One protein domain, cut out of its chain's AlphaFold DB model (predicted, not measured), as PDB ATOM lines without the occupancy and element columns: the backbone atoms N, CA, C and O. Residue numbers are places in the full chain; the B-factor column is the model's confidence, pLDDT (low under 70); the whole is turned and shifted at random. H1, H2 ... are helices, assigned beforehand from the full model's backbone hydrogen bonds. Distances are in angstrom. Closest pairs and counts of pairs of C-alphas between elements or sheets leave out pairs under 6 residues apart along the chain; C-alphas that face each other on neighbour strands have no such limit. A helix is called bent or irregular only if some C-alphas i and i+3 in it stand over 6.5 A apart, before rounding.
ATOM      1  N   LYS A  85      93.679 104.193 111.618       97.62
ATOM      2  CA  LYS A  85      93.095 104.026 112.950       97.62
ATOM      3  C   LYS A  85      91.711 103.387 112.870       97.62
ATOM      4  O   LYS A  85      91.434 102.468 113.630       97.62
ATOM      5  N   TYR A  86      90.878 103.872 111.954       97.75
ATOM      6  CA  TYR A  86      89.502 103.420 111.782       97.75
ATOM      7  C   TYR A  86      89.351 102.611 110.499       97.75
ATOM      8  O   TYR A  86      89.984 102.944 109.492       97.75
ATOM      9  N   VAL A  87      88.512 101.577 110.538       96.56
ATOM     10  CA  VAL A  87      88.190 100.773 109.358       96.56
ATOM     11  C   VAL A  87      87.549 101.658 108.275       96.56
ATOM     12  O   VAL A  87      86.619 102.417 108.569       96.56
ATOM     13  N   PRO A  88      88.036 101.634 107.017       95.44
ATOM     14  CA  PRO A  88      87.368 102.338 105.929       95.44
ATOM     15  C   PRO A  88      85.970 101.767 105.687       95.44
ATOM     16  O   PRO A  88      85.771 100.553 105.693       95.44
ATOM     17  N   LYS A  89      85.001 102.634 105.386       92.81
ATOM     18  CA  LYS A  89      83.654 102.191 105.015       92.81
ATOM     19  C   LYS A  89      83.711 101.253 103.801       92.81
ATOM     20  O   LYS A  89      84.294 101.609 102.781       92.81
ATOM     21  N   GLY A  90      83.075 100.087 103.914       90.50
ATOM     22  CA  GLY A  90      83.012  99.073 102.856       90.50
ATOM     23  C   GLY A  90      84.240  98.160 102.755       90.50
ATOM     24  O   GLY A  90      84.216  97.214 101.974       90.50
ATOM     25  N   PHE A  91      85.303  98.390 103.534       93.50
ATOM     26  CA  PHE A  91      86.454  97.486 103.547       93.50
ATOM     27  C   PHE A  91      86.050  96.128 104.122       93.50
ATOM     28  O   PHE A  91      85.648  96.069 105.276       93.50
ATOM     29  N   ARG A  92      86.144  95.058 103.318       91.44
ATOM     30  CA  ARG A  92      85.763  93.683 103.707       91.44
ATOM     31  C   ARG A  92      84.362  93.585 104.337       91.44
ATOM     32  O   ARG A  92      84.118  92.734 105.184       91.44
ATOM     33  N   SER A  93      83.453  94.455 103.900       87.12
ATOM     34  CA  SER A  93      82.035  94.340 104.225       87.12
ATOM     35  C   SER A  93      81.451  93.202 103.399       87.12
ATOM     36  O   SER A  93      81.506  93.258 102.171       87.12
ATOM     37  N   ASP A  94      80.911  92.194 104.070       81.88
ATOM     38  CA  ASP A  94      80.203  91.085 103.441       81.88
ATOM     39  C   ASP A  94      78.688  91.357 103.484       81.88
ATOM     40  O   ASP A  94      78.187  91.972 104.430       81.88
ATOM     41  N   GLU A  95      77.957  90.971 102.438       80.75
ATOM     42  CA  GLU A  95      76.497  91.145 102.387       80.75
ATOM     43  C   GLU A  95      75.756  90.118 103.256       80.75
ATOM     44  O   GLU A  95      74.625  90.379 103.658       80.75
ATOM     45  N   TYR A  96      76.387  88.985 103.565       81.19
ATOM     46  CA  TYR A  96      75.828  87.887 104.348       81.19
ATOM     47  C   TYR A  96      76.224  87.952 105.825       81.19
ATOM     48  O   TYR A  96      75.454  87.502 106.668       81.19
ATOM     49  N   ILE A  97      77.393  88.514 106.151       83.75
ATOM     50  CA  ILE A  97      77.871  88.646 107.536       83.75
ATOM     51  C   ILE A  97      77.769  90.105 107.975       83.75
ATOM     52  O   ILE A  97      78.547  90.967 107.556       83.75
ATOM     53  N   HIS A  98      76.818  90.387 108.862       83.00
ATOM     54  CA  HIS A  98      76.570  91.738 109.346       83.00
ATOM     55  C   HIS A  98      77.333  92.015 110.644       83.00
ATOM     56  O   HIS A  98      77.002  91.509 111.712       83.00
ATOM     57  N   LEU A  99      78.342  92.882 110.551       89.00
ATOM     58  CA  LEU A  99      79.041  93.446 111.702       89.00
ATOM     59  C   LEU A  99      78.582  94.888 111.923       89.00
ATOM     60  O   LEU A  99      78.601  95.694 110.993       89.00
ATOM     61  N   ASP A 100      78.210  95.222 113.160       91.94
ATOM     62  CA  ASP A 100      78.088  96.622 113.565       91.94
ATOM     63  C   ASP A 100      79.458  97.332 113.535       91.94
ATOM     64  O   ASP A 100      80.514  96.696 113.436       91.94
ATOM     65  N   ASP A 101      79.450  98.665 113.612       92.88
ATOM     66  CA  ASP A 101      80.669  99.477 113.507       92.88
ATOM     67  C   ASP A 101      81.720  99.114 114.577       92.88
ATOM     68  O   ASP A 101      82.921  99.142 114.295       92.88
ATOM     69  N   GLU A 102      81.297  98.750 115.793       95.12
ATOM     70  CA  GLU A 102      82.207  98.418 116.896       95.12
ATOM     71  C   GLU A 102      82.889  97.065 116.670       95.12
ATOM     72  O   GLU A 102      84.114  96.948 116.796       95.12
ATOM     73  N   ARG A 103      82.121  96.045 116.276       94.50
ATOM     74  CA  ARG A 103      82.638  94.714 115.948       94.50
ATOM     75  C   ARG A 103      83.487  94.749 114.686       94.50
ATOM     76  O   ARG A 103      84.557  94.144 114.664       94.50
ATOM     77  N   HIS A 104      83.076  95.495 113.662       95.56
ATOM     78  CA  HIS A 104      83.855  95.648 112.437       95.56
ATOM     79  C   HIS A 104      85.211  96.314 112.721       95.56
ATOM     80  O   HIS A 104      86.254  95.846 112.254       95.56
ATOM     81  N   GLN A 105      85.225  97.346 113.568       97.12
ATOM     82  CA  GLN A 105      86.460  97.956 114.047       97.12
ATOM     83  C   GLN A 105      87.331  96.960 114.838       97.12
ATOM     84  O   GLN A 105      88.544  96.917 114.625       97.12
ATOM     85  N   ALA A 106      86.741  96.123 115.697       96.62
ATOM     86  CA  ALA A 106      87.478  95.103 116.450       96.62
ATOM     87  C   ALA A 106      88.123  94.041 115.537       96.62
ATOM     88  O   ALA A 106      89.295  93.698 115.723       96.62
ATOM     89  N   VAL A 107      87.403  93.566 114.513       96.19
ATOM     90  CA  VAL A 107      87.944  92.657 113.483       96.19
ATOM     91  C   VAL A 107      89.094  93.318 112.732       96.19
ATOM     92  O   VAL A 107      90.140  92.695 112.548       96.19
ATOM     93  N   PHE A 108      88.944  94.587 112.354       97.12
ATOM     94  CA  PHE A 108      89.979  95.344 111.659       97.12
ATOM     95  C   PHE A 108      91.250  95.524 112.499       97.12
ATOM     96  O   PHE A 108      92.362  95.316 112.002       97.12
ATOM     97  N   ASP A 109      91.111  95.856 113.782       97.25
ATOM     98  CA  ASP A 109      92.246  95.982 114.697       97.25
ATOM     99  C   ASP A 109      92.959  94.644 114.920       97.25
ATOM    100  O   ASP A 109      94.191  94.592 114.902       97.25
ATOM    101  N   ASN A 110      92.203  93.551 115.037       96.50
ATOM    102  CA  ASN A 110      92.759  92.206 115.113       96.50
ATOM    103  C   ASN A 110      93.491  91.813 113.819       96.50
ATOM    104  O   ASN A 110      94.632  91.354 113.879       96.50
ATOM    105  N   TRP A 111      92.884  92.050 112.652       96.75
ATOM    106  CA  TRP A 111      93.461  91.749 111.339       96.75
ATOM    107  C   TRP A 111      94.813  92.439 111.116       96.75
ATOM    108  O   TRP A 111      95.741  91.821 110.591       96.75
ATOM    109  N   LYS A 112      94.977  93.688 111.574       96.12
ATOM    110  CA  LYS A 112      96.269  94.395 111.507       96.12
ATOM    111  C   LYS A 112      97.389  93.669 112.260       96.12
ATOM    112  O   LYS A 112      98.548  93.783 111.862       96.12
ATOM    113  N   VAL A 113      97.054  92.935 113.324       95.38
ATOM    114  CA  VAL A 113      98.007  92.194 114.164       95.38
ATOM    115  C   VAL A 113      98.239  90.781 113.636       95.38
ATOM    116  O   VAL A 113      99.388  90.362 113.509       95.38
ATOM    117  N   VAL A 114      97.167  90.040 113.340       95.00
ATOM    118  CA  VAL A 114      97.249  88.603 113.022       95.00
ATOM    119  C   VAL A 114      97.373  88.316 111.525       95.00
ATOM    120  O   VAL A 114      97.805  87.235 111.145       95.00
ATOM    121  N   GLY A 115      97.028  89.278 110.666       93.88
ATOM    122  CA  GLY A 115      97.094  89.153 109.208       93.88
ATOM    123  C   GLY A 115      95.913  88.423 108.564       93.88
ATOM    124  O   GLY A 115      95.799  88.440 107.341       93.88
ATOM    125  N   GLU A 116      95.018  87.839 109.359       93.50
ATOM    126  CA  GLU A 116      93.818  87.127 108.911       93.50
ATOM    127  C   GLU A 116      92.552  87.899 109.297       93.50
ATOM    128  O   GLU A 116      92.455  88.454 110.393       93.50
ATOM    129  N   TRP A 117      91.600  87.991 108.364       93.81
ATOM    130  CA  TRP A 117      90.302  88.614 108.610       93.81
ATOM    131  C   TRP A 117      89.389  87.588 109.282       93.81
ATOM    132  O   TRP A 117      89.087  86.554 108.693       93.81
ATOM    133  N   GLU A 118      89.006  87.852 110.529       92.81
ATOM    134  CA  GLU A 118      88.234  86.936 111.375       92.81
ATOM    135  C   GLU A 118      86.869  87.557 111.729       92.81
ATOM    136  O   GLU A 118      86.616  87.908 112.879       92.81
ATOM    137  N   ASP A 119      85.999  87.719 110.735       90.25
ATOM    138  CA  ASP A 119      84.646  88.298 110.846       90.25
ATOM    139  C   ASP A 119      83.736  87.593 111.866       90.25
ATOM    140  O   ASP A 119      83.009  88.238 112.620       90.25
ATOM    141  N   LEU A 120      83.827  86.270 111.979       92.00
ATOM    142  CA  LEU A 120      83.004  85.485 112.903       92.00
ATOM    143  C   LEU A 120      83.522  85.454 114.353       92.00
ATOM    144  O   LEU A 120      82.871  84.897 115.233       92.00
ATOM    145  N   LYS A 121      84.674  86.074 114.641       92.38
ATOM    146  CA  LYS A 121      85.335  86.017 115.961       92.38
ATOM    147  C   LYS A 121      84.535  86.639 117.098       92.38
ATOM    148  O   LYS A 121      84.648  86.192 118.236       92.38
ATOM    149  N   TYR A 122      83.786  87.692 116.795       91.12
ATOM    150  CA  TYR A 122      83.064  88.483 117.793       91.12
ATOM    151  C   TYR A 122      81.563  88.179 117.825       91.12
ATOM    152  O   TYR A 122      80.823  88.882 118.510       91.12
ATOM    153  N   HIS A 123      81.128  87.137 117.113       91.50
ATOM    154  CA  HIS A 123      79.766  86.628 117.184       91.50
ATOM    155  C   HIS A 123      79.620  85.658 118.359       91.50
ATOM    156  O   HIS A 123      80.491  84.824 118.626       91.50
ATOM    157  N   THR A 124      78.500  85.764 119.062       92.81
ATOM    158  CA  THR A 124      78.040  84.757 120.021       92.81
ATOM    159  C   THR A 124      77.623  83.478 119.296       92.81
ATOM    160  O   THR A 124      77.379  83.493 118.093       92.81
ATOM    161  N   TYR A 125      77.530  82.359 120.020       92.38
ATOM    162  CA  TYR A 125      77.068  81.102 119.430       92.38
ATOM    163  C   TYR A 125      75.680  81.243 118.787       92.38
ATOM    164  O   TYR A 125      75.492  80.806 117.660       92.38
ATOM    165  N   ASP A 126      74.740  81.905 119.469       92.44
ATOM    166  CA  ASP A 126      73.376  82.085 118.966       92.44
ATOM    167  C   ASP A 126      73.357  82.916 117.672       92.44
ATOM    168  O   ASP A 126      72.681  82.539 116.721       92.44
ATOM    169  N   GLU A 127      74.159  83.986 117.595       91.75
ATOM    170  CA  GLU A 127      74.314  84.769 116.360       91.75
ATOM    171  C   GLU A 127      74.991  83.961 115.245       91.75
ATOM    172  O   GLU A 127      74.669  84.144 114.078       91.75
ATOM    173  N   LEU A 128      75.921  83.054 115.575       91.06
ATOM    174  CA  LEU A 128      76.521  82.179 114.567       91.06
ATOM    175  C   LEU A 128      75.484  81.244 113.945       91.06
ATOM    176  O   LEU A 128      75.520  81.042 112.737       91.06
ATOM    177  N   MET A 129      74.547  80.714 114.734       91.75
ATOM    178  CA  MET A 129      73.500  79.825 114.217       91.75
ATOM    179  C   MET A 129      72.615  80.490 113.156       91.75
ATOM    180  O   MET A 129      72.068  79.793 112.308       91.75
ATOM    181  N   GLU A 130      72.517  81.823 113.134       91.31
ATOM    182  CA  GLU A 130      71.810  82.553 112.071       91.31
ATOM    183  C   GLU A 130      72.491  82.410 110.696       91.31
ATOM    184  O   GLU A 130      71.845  82.605 109.665       91.31
ATOM    185  N   TYR A 131      73.771  82.028 110.665       88.94
ATOM    186  CA  TYR A 131      74.558  81.839 109.448       88.94
ATOM    187  C   TYR A 131      74.726  80.369 109.028       88.94
ATOM    188  O   TYR A 131      75.391  80.119 108.023       88.94
ATOM    189  N   GLU A 132      74.148  79.401 109.753       89.44
ATOM    190  CA  GLU A 132      74.325  77.959 109.486       89.44
ATOM    191  C   GLU A 132      73.955  77.589 108.039       89.44
ATOM    192  O   GLU A 132      74.723  76.918 107.358       89.44
ATOM    193  N   ASP A 133      72.827  78.105 107.542       88.19
ATOM    194  CA  ASP A 133      72.344  77.851 106.176       88.19
ATOM    195  C   ASP A 133      72.996  78.754 105.109       88.19
ATOM    196  O   ASP A 133      72.773  78.572 103.909       88.19
ATOM    197  N   LEU A 134      73.758  79.771 105.529       87.25
ATOM    198  CA  LEU A 134      74.377  80.765 104.643       87.25
ATOM    199  C   LEU A 134      75.848  80.460 104.353       87.25
ATOM    200  O   LEU A 134      76.386  80.911 103.340       87.25
ATOM    201  N   LEU A 135      76.500  79.716 105.243       86.69
ATOM    202  CA  LEU A 135      77.912  79.385 105.164       86.69
ATOM    203  C   LEU A 135      78.114  77.929 104.750       86.69
ATOM    204  O   LEU A 135      77.261  77.068 104.931       86.69
ATOM    205  N   ASP A 136      79.288  77.652 104.194       90.81
ATOM    206  CA  ASP A 136      79.734  76.281 103.964       90.81
ATOM    207  C   ASP A 136      79.800  75.509 105.298       90.81
ATOM    208  O   ASP A 136      80.352  76.018 106.275       90.81
ATOM    209  N   GLU A 137      79.243  74.294 105.345       92.00
ATOM    210  CA  GLU A 137      79.097  73.502 106.581       92.00
ATOM    211  C   GLU A 137      80.454  73.223 107.252       92.00
ATOM    212  O   GLU A 137      80.609  73.409 108.464       92.00
ATOM    213  N   ASP A 138      81.473  72.856 106.466       93.38
ATOM    214  CA  ASP A 138      82.827  72.593 106.966       93.38
ATOM    215  C   ASP A 138      83.453  73.866 107.553       93.38
ATOM    216  O   ASP A 138      84.091  73.837 108.615       93.38
ATOM    217  N   TYR A 139      83.264  75.002 106.877       90.38
ATOM    218  CA  TYR A 139      83.687  76.302 107.384       90.38
ATOM    219  C   TYR A 139      82.950  76.666 108.679       90.38
ATOM    220  O   TYR A 139      83.598  77.004 109.673       90.38
ATOM    221  N   PHE A 140      81.626  76.537 108.711       90.50
ATOM    222  CA  PHE A 140      80.795  76.872 109.862       90.50
ATOM    223  C   PHE A 140      81.186  76.070 111.111       90.50
ATOM    224  O   PHE A 140      81.502  76.647 112.159       90.50
ATOM    225  N   GLN A 141      81.300  74.747 110.983       91.69
ATOM    226  CA  GLN A 141      81.720  73.863 112.075       91.69
ATOM    227  C   GLN A 141      83.143  74.171 112.556       91.69
ATOM    228  O   GLN A 141      83.429  74.160 113.761       91.69
ATOM    229  N   LYS A 142      84.051  74.513 111.633       93.81
ATOM    230  CA  LYS A 142      85.400  74.973 111.986       93.81
ATOM    231  C   LYS A 142      85.353  76.251 112.828       93.81
ATOM    232  O   LYS A 142      86.151  76.373 113.761       93.81
ATOM    233  N   MET A 143      84.441  77.176 112.535       91.94
ATOM    234  CA  MET A 143      84.312  78.428 113.279       91.94
ATOM    235  C   MET A 143      83.693  78.234 114.664       91.94
ATOM    236  O   MET A 143      84.250  78.761 115.632       91.94
ATOM    237  N   ILE A 144      82.646  77.407 114.795       93.38
ATOM    238  CA  ILE A 144      82.093  77.021 116.107       93.38
ATOM    239  C   ILE A 144      83.192  76.391 116.960       93.38
ATOM    240  O   ILE A 144      83.457  76.852 118.066       93.38
ATOM    241  N   LYS A 145      83.922  75.404 116.433       94.94
ATOM    242  CA  LYS A 145      85.008  74.750 117.174       94.94
ATOM    243  C   LYS A 145      86.122  75.712 117.594       94.94
ATOM    244  O   LYS A 145      86.766  75.494 118.618       94.94
ATOM    245  N   LYS A 146      86.387  76.747 116.795       94.62
ATOM    246  CA  LYS A 146      87.449  77.722 117.066       94.62
ATOM    247  C   LYS A 146      87.058  78.723 118.155       94.62
ATOM    248  O   LYS A 146      87.911  79.051 118.978       94.62
ATOM    249  N   TYR A 147      85.818  79.214 118.155       93.44
ATOM    250  CA  TYR A 147      85.400  80.323 119.027       93.44
ATOM    251  C   TYR A 147      84.431  79.930 120.144       93.44
ATOM    252  O   TYR A 147      84.425  80.585 121.182       93.44
ATOM    253  N   HIS A 148      83.689  78.835 119.974       92.75
ATOM    254  CA  HIS A 148      82.713  78.296 120.929       92.75
ATOM    255  C   HIS A 148      82.930  76.784 121.141       92.75
ATOM    256  O   HIS A 148      82.032  75.980 120.889       92.75
ATOM    257  N   PRO A 149      84.137  76.351 121.565       92.12
ATOM    258  CA  PRO A 149      84.479  74.929 121.679       92.12
ATOM    259  C   PRO A 149      83.651  74.166 122.722       92.12
ATOM    260  O   PRO A 149      83.634  72.942 122.699       92.12
ATOM    261  N   ASP A 150      82.986  74.863 123.646       91.88
ATOM    262  CA  ASP A 150      82.071  74.299 124.646       91.88
ATOM    263  C   ASP A 150      80.693  73.921 124.077       91.88
ATOM    264  O   ASP A 150      79.887  73.307 124.777       91.88
ATOM    265  N   LYS A 151      80.419  74.300 122.824       87.50
ATOM    266  CA  LYS A 151      79.159  74.050 122.113       87.50
ATOM    267  C   LYS A 151      79.246  72.912 121.092       87.50
ATOM    268  O   LYS A 151      78.243  72.623 120.446       87.50
ATOM    269  N   VAL A 152      80.428  72.303 120.948       75.94
ATOM    270  CA  VAL A 152      80.724  71.175 120.044       75.94
ATOM    271  C   VAL A 152      80.617  69.844 120.776       75.94
ATOM    272  O   VAL A 152      81.118  69.759 121.920       75.94
TER     273      VAL A 152
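AT A GLANCE: This is residues 85 to 152 of the 152 residues of an uncharacterized protein of Paenibacillus silvae (UniProt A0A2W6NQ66). A short helix, H2, sits in the middle, between a longer helix, H1, towards one end of the domain and a pair of helices, H3 and H4, towards the other; H1 and H4 both run across the domain's length. Contacts between the helices are few, and a long first stretch with no named element, residues 85 to 100, runs past H1 and folds back near Tyr 96 before it leads into that helix. The printed part has 68 residues, with four named helices in the order H1, H2, H3, H4 and no named strand; the class is all helix, with 34 residues in the named helices. The whole is compact, with a radius of gyration of the C-alphas of 12.2 A, and only just elongated, with spans of 36 by 23 by 18 A.

HOW THE PARTS SIT: Residues 85 to 100 come first, and their C-alphas lie 7 to 20 A from the mean of all C-alphas. H1, residues 101 to 114, touches H2, residues 119 to 122, with its residues 103 to 107 alone; the closest C-alphas, those of Val 107 and Asp 119, are 6.1 A apart. H2 is close to H3, residues 125 to 129, but not clearly touching it, and their closest C-alphas, those of Leu 120 and Leu 128, are 7.5 A apart. H2 is also close to H4, residues 137 to 147, but not clearly touching it, with the closest C-alphas, those of Lys 121 and Tyr 147, 6.5 A apart. H3 and H4 are close but not clearly touching, with the closest C-alphas, those of Tyr 125 and Ile 144, 7.3 A apart. H1 is apart from both H3 and H4. Each O i to N i+4 pair inside H3 and H4 is within hydrogen-bond range, as are 9 of 10 in H1, while H2 is too short for such a pair.

IN THESE COORDINATES: H1 begins at C-alpha 101, at (80.669, 99.477, 113.507), and measures 19.8 A from first to last C-alpha. H2, Asp 119 to Tyr 122, is irregular: C-alphas 119 and 122 are 7.1 A apart, against about 5 A in a regular helix. H3, Tyr 125 to Met 129, has five residues and begins at C-alpha 125, at (77.068, 81.102, 119.430). H4 measures 15.5 A and ends at C-alpha 147, at (85.400, 80.323, 119.027).

THE WHOLE: The two C-alphas farthest apart, those of Lys 85 and Val 152, are 35.8 A apart; Val 152 is the chain's last residue. The printed part has no cut. The links from H1 to H2 and from H2 to H3 are tight, the link from H3 to H4 is short, and no link between helices is long. The mean pLDDT of the printed part is 91.8, and no printed residue is under 70.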